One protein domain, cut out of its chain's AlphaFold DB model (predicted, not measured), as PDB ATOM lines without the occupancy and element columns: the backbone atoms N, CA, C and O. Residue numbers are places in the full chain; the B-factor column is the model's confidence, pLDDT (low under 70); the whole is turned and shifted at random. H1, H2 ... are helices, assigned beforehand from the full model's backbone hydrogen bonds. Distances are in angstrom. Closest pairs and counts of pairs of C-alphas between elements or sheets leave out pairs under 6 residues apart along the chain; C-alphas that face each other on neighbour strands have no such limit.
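AT A GLANCE: This is residues 301 to 377 of the 379 residues of the protein "Beta-glucosidase" of Ruminococcus sp. CAG:579 (UniProt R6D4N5). What shape? H2 and H5 run side by side, H4 and H5 form a hairpin, H1 bridges H2 and H3, and residues 329 to 334 stick out. What size? The printed part has 77 residues with five named helices, all helix. It is only just compact, close to loose: radius of gyration of the C-alphas 13.3 A, spans 42, 25 and 16 A.

HOW THE PARTS SIT: What touches? H2, residues 307 to 318, touches H5, residues 362 to 375, with residues 308 to 313 alone; the closest C-alphas, Gly 309 and Leu 372, are 6.3 A apart. What of backbones? H5 has every O i to N i+4 pair within hydrogen-bond range, H2 6 of 8, H4, residues 348 to 354, 1 of 3 but 4 of 4 O i to N i+3.

IN THESE COORDINATES: What begins? H1, residues 301 to 304, begins at C-alpha (278.527, 340.688, 390.298). What ends? H5, 19.9 A long, ends at C-alpha (275.552, 323.799, 384.723).

THE WHOLE: Any cut? The printed part has none. What else? Residues 319 to 332 are a long link; pLDDT is under 70 at 20 residues, among them 321 to 336.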
ATOM      1  N   GLY A 301     277.102 340.873 390.033       87.12
ATOM      2  CA  GLY A 301     278.527 340.688 390.298       87.12
ATOM      3  C   GLY A 301     278.848 339.273 390.774       87.12
ATOM      4  O   GLY A 301     279.753 338.645 390.237       87.12
ATOM      5  N   ASP A 302     278.052 338.720 391.694       88.12
ATOM      6  CA  ASP A 302     278.233 337.343 392.179       88.12
ATOM      7  C   ASP A 302     278.031 336.313 391.058       88.12
ATOM      8  O   ASP A 302     278.785 335.344 390.951       88.12
ATOM      9  N   ILE A 303     277.027 336.532 390.199       88.75
ATOM     10  CA  ILE A 303     276.747 335.669 389.041       88.75
ATOM     11  C   ILE A 303     277.907 335.722 388.040       88.75
ATOM     12  O   ILE A 303     278.361 334.690 387.556       88.75
ATOM     13  N   THR A 304     278.409 336.913 387.724       88.44
ATOM     14  CA  THR A 304     279.479 337.082 386.725       88.44
ATOM     15  C   THR A 304     280.881 336.792 387.258       88.44
ATOM     16  O   THR A 304     281.800 336.593 386.463       88.44
ATOM     17  N   ALA A 305     281.058 336.687 388.578       86.00
ATOM     18  CA  ALA A 305     282.317 336.277 389.193       86.00
ATOM     19  C   ALA A 305     282.657 334.796 388.939       86.00
ATOM     20  O   ALA A 305     283.826 334.411 389.034       86.00
ATOM     21  N   VAL A 306     281.668 333.958 388.598       86.12
ATOM     22  CA  VAL A 306     281.904 332.566 388.189       86.12
ATOM     23  C   VAL A 306     281.959 332.436 386.658       86.12
ATOM     24  O   VAL A 306     281.141 333.047 385.969       86.12
ATOM     25  N   PRO A 307     282.884 331.636 386.087       86.81
ATOM     26  CA  PRO A 307     283.036 331.510 384.633       86.81
ATOM     27  C   PRO A 307     281.757 331.093 383.895       86.81
ATOM     28  O   PRO A 307     281.466 331.618 382.821       86.81
ATOM     29  N   GLU A 308     280.990 330.167 384.470       89.81
ATOM     30  CA  GLU A 308     279.723 329.674 383.930       89.81
ATOM     31  C   GLU A 308     278.674 330.798 383.890       89.81
ATOM     32  O   GLU A 308     278.008 331.009 382.878       89.81
ATOM     33  N   GLY A 309     278.583 331.589 384.962       89.56
ATOM     34  CA  GLY A 309     277.648 332.708 385.054       89.56
ATOM     35  C   GLY A 309     278.044 333.873 384.156       89.56
ATOM     36  O   GLY A 309     277.181 334.429 383.479       89.56
ATOM     37  N   LEU A 310     279.340 334.174 384.029       88.94
ATOM     38  CA  LEU A 310     279.834 335.120 383.028       88.94
ATOM     39  C   LEU A 310     279.451 334.674 381.610       88.94
ATOM     40  O   LEU A 310     278.965 335.484 380.827       88.94
ATOM     41  N   ALA A 311     279.608 333.390 381.281       89.94
ATOM     42  CA  ALA A 311     279.257 332.867 379.962       89.94
ATOM     43  C   ALA A 311     277.753 332.996 379.647       89.94
ATOM     44  O   ALA A 311     277.397 333.327 378.514       89.94
ATOM     45  N   VAL A 312     276.881 332.772 380.637       88.88
ATOM     46  CA  VAL A 312     275.418 332.869 380.477       88.88
ATOM     47  C   VAL A 312     274.936 334.328 380.470       88.88
ATOM     48  O   VAL A 312     274.072 334.691 379.668       88.88
ATOM     49  N   PHE A 313     275.498 335.188 381.327       88.75
ATOM     50  CA  PHE A 313     274.969 336.529 381.597       88.75
ATOM     51  C   PHE A 313     275.745 337.682 380.939       88.75
ATOM     52  O   PHE A 313     275.211 338.789 380.916       88.75
ATOM     53  N   ALA A 314     276.930 337.473 380.346       84.94
ATOM     54  CA  ALA A 314     277.754 338.561 379.787       84.94
ATOM     55  C   ALA A 314     276.980 339.498 378.844       84.94
ATOM     56  O   ALA A 314     276.979 340.708 379.041       84.94
ATOM     57  N   LYS A 315     276.239 338.945 377.875       82.06
ATOM     58  CA  LYS A 315     275.449 339.748 376.920       82.06
ATOM     59  C   LYS A 315     274.330 340.547 377.584       82.06
ATOM     60  O   LYS A 315     273.979 341.631 377.126       82.06
ATOM     61  N   LEU A 316     273.734 339.984 378.637       83.75
ATOM     62  CA  LEU A 316     272.715 340.680 379.410       83.75
ATOM     63  C   LEU A 316     273.350 341.847 380.174       83.75
ATOM     64  O   LEU A 316     272.803 342.941 380.138       83.75
ATOM     65  N   MET A 317     274.522 341.639 380.779       79.81
ATOM     66  CA  MET A 317     275.243 342.681 381.518       79.81
ATOM     67  C   MET A 317     275.778 343.797 380.619       79.81
ATOM     68  O   MET A 317     275.739 344.952 381.015       79.81
ATOM     69  N   GLU A 318     276.174 343.496 379.380       77.00
ATOM     70  CA  GLU A 318     276.498 344.524 378.373       77.00
ATOM     71  C   GLU A 318     275.295 345.419 378.022       77.00
ATOM     72  O   GLU A 318     275.468 346.537 377.546       77.00
ATOM     73  N   SER A 319     274.071 344.926 378.243       73.94
ATOM     74  CA  SER A 319     272.822 345.636 377.940       73.94
ATOM     75  C   SER A 319     272.247 346.387 379.150       73.94
ATOM     76  O   SER A 319     271.211 347.043 379.029       73.94
ATOM     77  N   VAL A 320     272.872 346.257 380.325       71.12
ATOM     78  CA  VAL A 320     272.460 346.912 381.570       71.12
ATOM     79  C   VAL A 320     272.979 348.349 381.566       71.12
ATOM     80  O   VAL A 320     274.154 348.604 381.802       71.12
ATOM     81  N   ASP A 321     272.082 349.297 381.304       69.19
ATOM     82  CA  ASP A 321     272.324 350.726 381.514       69.19
ATOM     83  C   ASP A 321     271.668 351.143 382.837       69.19
ATOM     84  O   ASP A 321     270.446 351.056 382.990       69.19
ATOM     85  N   ILE A 322     272.478 351.541 383.822       64.06
ATOM     86  CA  ILE A 322     272.010 351.927 385.169       64.06
ATOM     87  C   ILE A 322     271.692 353.423 385.247       64.06
ATOM     88  O   ILE A 322     271.420 353.961 386.316       64.06
ATOM     89  N   GLY A 323     271.633 354.117 384.108       56.06
ATOM     90  CA  GLY A 323     271.058 355.451 384.066       56.06
ATOM     91  C   GLY A 323     271.811 356.421 384.971       56.06
ATOM     92  O   GLY A 323     271.222 357.091 385.821       56.06
ATOM     93  N   THR A 324     273.120 356.569 384.761       52.75
ATOM     94  CA  THR A 324     273.746 357.851 385.092       52.75
ATOM     95  C   THR A 324     273.079 358.878 384.177       52.75
ATOM     96  O   THR A 324     273.369 358.891 382.982       52.75
ATOM     97  N   ASN A 325     272.127 359.667 384.682       44.75
ATOM     98  CA  ASN A 325     271.440 360.743 383.952       44.75
ATOM     99  C   ASN A 325     272.460 361.742 383.347       44.75
ATOM    100  O   ASN A 325     272.705 362.800 383.922       44.75
ATOM    101  N   GLY A 326     273.077 361.404 382.210       48.75
ATOM    102  CA  GLY A 326     274.176 362.158 381.591       48.75
ATOM    103  C   GLY A 326     275.386 361.348 381.089       48.75
ATOM    104  O   GLY A 326     276.244 361.950 380.454       48.75
ATOM    105  N   GLY A 327     275.435 360.027 381.309       49.62
ATOM    106  CA  GLY A 327     276.480 359.115 380.810       49.62
ATOM    107  C   GLY A 327     277.725 359.020 381.703       49.62
ATOM    108  O   GLY A 327     278.222 360.035 382.193       49.62
ATOM    109  N   ALA A 328     278.255 357.805 381.887       47.00
ATOM    110  CA  ALA A 328     279.534 357.553 382.567       47.00
ATOM    111  C   ALA A 328     280.694 358.356 381.934       47.00
ATOM    112  O   ALA A 328     281.577 358.842 382.642       47.00
ATOM    113  N   ASP A 329     280.594 358.636 380.629       49.47
ATOM    114  CA  ASP A 329     281.494 359.490 379.846       49.47
ATOM    115  C   ASP A 329     281.683 360.911 380.421       49.47
ATOM    116  O   ASP A 329     282.717 361.540 380.194       49.47
ATOM    117  N   ALA A 330     280.706 361.444 381.171       51.47
ATOM    118  CA  ALA A 330     280.772 362.795 381.739       51.47
ATOM    119  C   ALA A 330     281.591 362.886 383.044       51.47
ATOM    120  O   ALA A 330     281.925 363.992 383.478       51.47
ATOM    121  N   LEU A 331     281.909 361.748 383.675       52.22
ATOM    122  CA  LEU A 331     282.595 361.659 384.973       52.22
ATOM    123  C   LEU A 331     284.014 361.061 384.876       52.22
ATOM    124  O   LEU A 331     284.756 361.115 385.857       52.22
ATOM    125  N   GLY A 332     284.422 360.564 383.702       61.62
ATOM    126  CA  GLY A 332     285.725 359.920 383.489       61.62
ATOM    127  C   GLY A 332     285.809 358.524 384.121       61.62
ATOM    128  O   GLY A 332     284.785 357.937 384.459       61.62
ATOM    129  N   GLU A 333     287.027 358.001 384.319       62.19
ATOM    130  CA  GLU A 333     287.285 356.639 384.844       62.19
ATOM    131  C   GLU A 333     286.517 356.324 386.148       62.19
ATOM    132  O   GLU A 333     286.048 355.208 386.344       62.19
ATOM    133  N   SER A 334     286.294 357.318 387.014       67.00
ATOM    134  CA  SER A 334     285.546 357.144 388.268       67.00
ATOM    135  C   SER A 334     284.036 356.948 388.074       67.00
ATOM    136  O   SER A 334     283.380 356.339 388.922       67.00
ATOM    137  N   GLY A 335     283.466 357.449 386.974       69.38
ATOM    138  CA  GLY A 335     282.073 357.213 386.595       69.38
ATOM    139  C   GLY A 335     281.847 355.803 386.059       69.38
ATOM    140  O   GLY A 335     280.836 355.182 386.380       69.38
ATOM    141  N   GLU A 336     282.809 355.285 385.295       66.06
ATOM    142  CA  GLU A 336     282.800 353.904 384.802       66.06
ATOM    143  C   GLU A 336     282.956 352.901 385.952       66.06
ATOM    144  O   GLU A 336     282.169 351.960 386.052       66.06
ATOM    145  N   GLU A 337     283.896 353.137 386.876       71.94
ATOM    146  CA  GLU A 337     284.053 352.317 388.086       71.94
ATOM    147  C   GLU A 337     282.781 352.313 388.947       71.94
ATOM    148  O   GLU A 337     282.348 351.259 389.418       71.94
ATOM    149  N   MET A 338     282.145 353.477 389.125       74.38
ATOM    150  CA  MET A 338     280.887 353.591 389.866       74.38
ATOM    151  C   MET A 338     279.750 352.826 389.179       74.38
ATOM    152  O   MET A 338     279.008 352.115 389.854       74.38
ATOM    153  N   ALA A 339     279.614 352.938 387.856       72.12
ATOM    154  CA  ALA A 339     278.585 352.230 387.099       72.12
ATOM    155  C   ALA A 339     278.778 350.706 387.157       72.12
ATOM    156  O   ALA A 339     277.810 349.975 387.371       72.12
ATOM    157  N   LEU A 340     280.022 350.228 387.043       74.38
ATOM    158  CA  LEU A 340     280.370 348.812 387.187       74.38
ATOM    159  C   LEU A 340     280.077 348.289 388.598       74.38
ATOM    160  O   LEU A 340     279.504 347.210 388.734       74.38
ATOM    161  N   ALA A 341     280.412 349.053 389.641       79.88
ATOM    162  CA  ALA A 341     280.097 348.686 391.021       79.88
ATOM    163  C   ALA A 341     278.578 348.619 391.256       79.88
ATOM    164  O   ALA A 341     278.075 347.636 391.796       79.88
ATOM    165  N   MET A 342     277.828 349.619 390.778       79.88
ATOM    166  CA  MET A 342     276.366 349.631 390.870       79.88
ATOM    167  C   MET A 342     275.724 348.468 390.105       79.88
ATOM    168  O   MET A 342     274.738 347.907 390.577       79.88
ATOM    169  N   ALA A 343     276.276 348.091 388.947       78.75
ATOM    170  CA  ALA A 343     275.817 346.931 388.188       78.75
ATOM    171  C   ALA A 343     276.123 345.622 388.901       78.75
ATOM    172  O   ALA A 343     275.260 344.751 388.947       78.75
ATOM    173  N   GLY A 344     277.309 345.508 389.498       84.44
ATOM    174  CA  GLY A 344     277.698 344.357 390.301       84.44
ATOM    175  C   GLY A 344     276.755 344.120 391.481       84.44
ATOM    176  O   GLY A 344     276.282 343.000 391.658       84.44
ATOM    177  N   ASP A 345     276.419 345.170 392.230       87.25
ATOM    178  CA  ASP A 345     275.607 345.071 393.452       87.25
ATOM    179  C   ASP A 345     274.091 344.976 393.191       87.25
ATOM    180  O   ASP A 345     273.308 344.727 394.113       87.25
ATOM    181  N   LEU A 346     273.644 345.162 391.944       88.50
ATOM    182  CA  LEU A 346     272.233 345.079 391.585       88.50
ATOM    183  C   LEU A 346     271.735 343.619 391.676       88.50
ATOM    184  O   LEU A 346     272.305 342.741 391.021       88.50
ATOM    185  N   PRO A 347     270.636 343.328 392.403       91.00
ATOM    186  CA  PRO A 347     269.975 342.029 392.321       91.00
ATOM    187  C   PRO A 347     269.469 341.761 390.901       91.00
ATOM    188  O   PRO A 347     268.907 342.654 390.263       91.00
ATOM    189  N   LEU A 348     269.589 340.526 390.416       90.00
ATOM    190  CA  LEU A 348     269.266 340.183 389.029       90.00
ATOM    191  C   LEU A 348     267.828 340.563 388.624       90.00
ATOM    192  O   LEU A 348     267.602 341.060 387.520       90.00
ATOM    193  N   HIS A 349     266.840 340.389 389.509       89.00
ATOM    194  CA  HIS A 349     265.453 340.774 389.227       89.00
ATOM    195  C   HIS A 349     265.274 342.280 389.007       89.00
ATOM    196  O   HIS A 349     264.344 342.684 388.307       89.00
ATOM    197  N   ALA A 350     266.131 343.112 389.602       88.00
ATOM    198  CA  ALA A 350     266.004 344.559 389.535       88.00
ATOM    199  C   ALA A 350     266.375 345.110 388.146       88.00
ATOM    200  O   ALA A 350     265.883 346.178 387.777       88.00
ATOM    201  N   ILE A 351     267.102 344.351 387.312       83.44
ATOM    202  CA  ILE A 351     267.346 344.685 385.893       83.44
ATOM    203  C   ILE A 351     266.029 344.980 385.157       83.44
ATOM    204  O   ILE A 351     265.959 345.904 384.344       83.44
ATOM    205  N   LEU A 352     264.957 344.245 385.481       82.94
ATOM    206  CA  LEU A 352     263.632 344.433 384.877       82.94
ATOM    207  C   LEU A 352     263.047 345.825 385.145       82.94
ATOM    208  O   LEU A 352     262.262 346.329 384.346       82.94
ATOM    209  N   SER A 353     263.388 346.426 386.286       79.38
ATOM    210  CA  SER A 353     262.877 347.733 386.705       79.38
ATOM    211  C   SER A 353     263.774 348.890 386.273       79.38
ATOM    212  O   SER A 353     263.255 349.973 386.016       79.38
ATOM    213  N   PHE A 354     265.089 348.674 386.187       68.88
ATOM    214  CA  PHE A 354     266.056 349.754 385.969       68.88
ATOM    215  C   PHE A 354     266.579 349.861 384.534       68.88
ATOM    216  O   PHE A 354     266.888 350.967 384.107       68.88
ATOM    217  N   CYS A 355     266.636 348.765 383.773       67.62
ATOM    218  CA  CYS A 355     267.388 348.742 382.511       67.62
ATOM    219  C   CYS A 355     266.511 348.683 381.251       67.62
ATOM    220  O   CYS A 355     267.027 348.793 380.144       67.62
ATOM    221  N   GLY A 356     265.188 348.509 381.385       63.16
ATOM    222  CA  GLY A 356     264.239 348.636 380.266       63.16
ATOM    223  C   GLY A 356     264.518 347.733 379.052       63.16
ATOM    224  O   GLY A 356     264.181 348.100 377.927       63.16
ATOM    225  N   ILE A 357     265.143 346.568 379.257       72.81
ATOM    226  CA  ILE A 357     265.587 345.683 378.173       72.81
ATOM    227  C   ILE A 357     264.370 344.967 377.568       72.81
ATOM    228  O   ILE A 357     263.787 344.083 378.194       72.81
ATOM    229  N   ALA A 358     263.999 345.342 376.338       67.62
ATOM    230  CA  ALA A 358     262.727 344.985 375.690       67.62
ATOM    231  C   ALA A 358     262.431 343.471 375.581       67.62
ATOM    232  O   ALA A 358     261.267 343.091 375.478       67.62
ATOM    233  N   ASP A 359     263.459 342.617 375.658       76.94
ATOM    234  CA  ASP A 359     263.362 341.161 375.481       76.94
ATOM    235  C   ASP A 359     263.694 340.350 376.747       76.94
ATOM    236  O   ASP A 359     263.943 339.141 376.660       76.94
ATOM    237  N   ILE A 360     263.753 340.989 377.918       84.44
ATOM    238  CA  ILE A 360     264.060 340.331 379.193       84.44
ATOM    239  C   ILE A 360     262.829 340.389 380.097       84.44
ATOM    240  O   ILE A 360     262.432 341.449 380.569       84.44
ATOM    241  N   THR A 361     262.223 339.224 380.336       89.06
ATOM    242  CA  THR A 361     261.128 339.047 381.299       89.06
ATOM    243  C   THR A 361     261.622 338.309 382.538       89.06
ATOM    244  O   THR A 361     262.697 337.701 382.531       89.06
ATOM    245  N   ARG A 362     260.820 338.317 383.608       90.00
ATOM    246  CA  ARG A 362     261.128 337.561 384.827       90.00
ATOM    247  C   ARG A 362     261.265 336.066 384.554       90.00
ATOM    248  O   ARG A 362     262.170 335.439 385.088       90.00
ATOM    249  N   GLU A 363     260.404 335.512 383.706       91.38
ATOM    250  CA  GLU A 363     260.440 334.102 383.313       91.38
ATOM    251  C   GLU A 363     261.735 333.777 382.570       91.38
ATOM    252  O   GLU A 363     262.364 332.764 382.851       91.38
ATOM    253  N   LYS A 364     262.180 334.663 381.672       90.88
ATOM    254  CA  LYS A 364     263.436 334.474 380.941       90.88
ATOM    255  C   LYS A 364     264.654 334.559 381.860       90.88
ATOM    256  O   LYS A 364     265.551 333.735 381.729       90.88
ATOM    257  N   LEU A 365     264.672 335.501 382.807       91.44
ATOM    258  CA  LEU A 365     265.721 335.552 383.830       91.44
ATOM    259  C   LEU A 365     265.725 334.288 384.691       91.44
ATOM    260  O   LEU A 365     266.793 333.748 384.957       91.44
ATOM    261  N   GLN A 366     264.547 333.792 385.085       94.06
ATOM    262  CA  GLN A 366     264.442 332.556 385.858       94.06
ATOM    263  C   GLN A 366     264.998 331.369 385.065       94.06
ATOM    264  O   GLN A 366     265.817 330.636 385.598       94.06
ATOM    265  N   MET A 367     264.655 331.240 383.779       93.56
ATOM    266  CA  MET A 367     265.209 330.194 382.911       93.56
ATOM    267  C   MET A 367     266.737 330.271 382.794       93.56
ATOM    268  O   MET A 367     267.394 329.239 382.839       93.56
ATOM    269  N   MET A 368     267.308 331.474 382.665       93.62
ATOM    270  CA  MET A 368     268.766 331.653 382.614       93.62
ATOM    271  C   MET A 368     269.442 331.273 383.939       93.62
ATOM    272  O   MET A 368     270.526 330.697 383.937       93.62
ATOM    273  N   VAL A 369     268.810 331.592 385.074       93.44
ATOM    274  CA  VAL A 369     269.289 331.190 386.405       93.44
ATOM    275  C   VAL A 369     269.193 329.676 386.591       93.44
ATOM    276  O   VAL A 369     270.130 329.076 387.112       93.44
ATOM    277  N   ASP A 370     268.097 329.057 386.159       92.69
ATOM    278  CA  ASP A 370     267.900 327.609 386.242       92.69
ATOM    279  C   ASP A 370     268.934 326.873 385.375       92.69
ATOM    280  O   ASP A 370     269.597 325.962 385.866       92.69
ATOM    281  N   GLU A 371     269.167 327.334 384.140       91.44
ATOM    282  CA  GLU A 371     270.215 326.805 383.254       91.44
ATOM    283  C   GLU A 371     271.611 326.935 383.882       91.44
ATOM    284  O   GLU A 371     272.397 325.986 383.868       91.44
ATOM    285  N   LEU A 372     271.922 328.092 384.473       92.12
ATOM    286  CA  LEU A 372     273.190 328.299 385.169       92.12
ATOM    287  C   LEU A 372     273.341 327.348 386.367       92.12
ATOM    288  O   LEU A 372     274.397 326.745 386.546       92.12
ATOM    289  N   ASN A 373     272.297 327.185 387.178       91.56
ATOM    290  CA  ASN A 373     272.321 326.285 388.330       91.56
ATOM    291  C   ASN A 373     272.486 324.814 387.909       91.56
ATOM    292  O   ASN A 373     273.248 324.089 388.551       91.56
ATOM    293  N   GLU A 374     271.859 324.388 386.808       88.19
ATOM    294  CA  GLU A 374     272.072 323.056 386.225       88.19
ATOM    295  C   GLU A 374     273.530 322.856 385.785       88.19
ATOM    296  O   GLU A 374     274.132 321.827 386.100       88.19
ATOM    297  N   GLN A 375     274.136 323.849 385.118       87.19
ATOM    298  CA  GLN A 375     275.552 323.799 384.723       87.19
ATOM    299  C   GLN A 375     276.497 323.713 385.931       87.19
ATOM    300  O   GLN A 375     277.526 323.041 385.869       87.19
ATOM    301  N   LEU A 376     276.137 324.365 387.039       84.50
ATOM    302  CA  LEU A 376     276.894 324.354 388.292       84.50
ATOM    303  C   LEU A 376     276.649 323.097 389.145       84.50
ATOM    304  O   LEU A 376     277.308 322.923 390.172       84.50
ATOM    305  N   GLY A 377     275.728 322.214 388.738       78.62
ATOM    306  CA  GLY A 377     275.357 321.021 389.501       78.62
ATOM    307  C   GLY A 377     274.661 321.343 390.827       78.62
ATOM    308  O   GLY A 377     274.794 320.584 391.789       78.62
TER     309      GLY A 377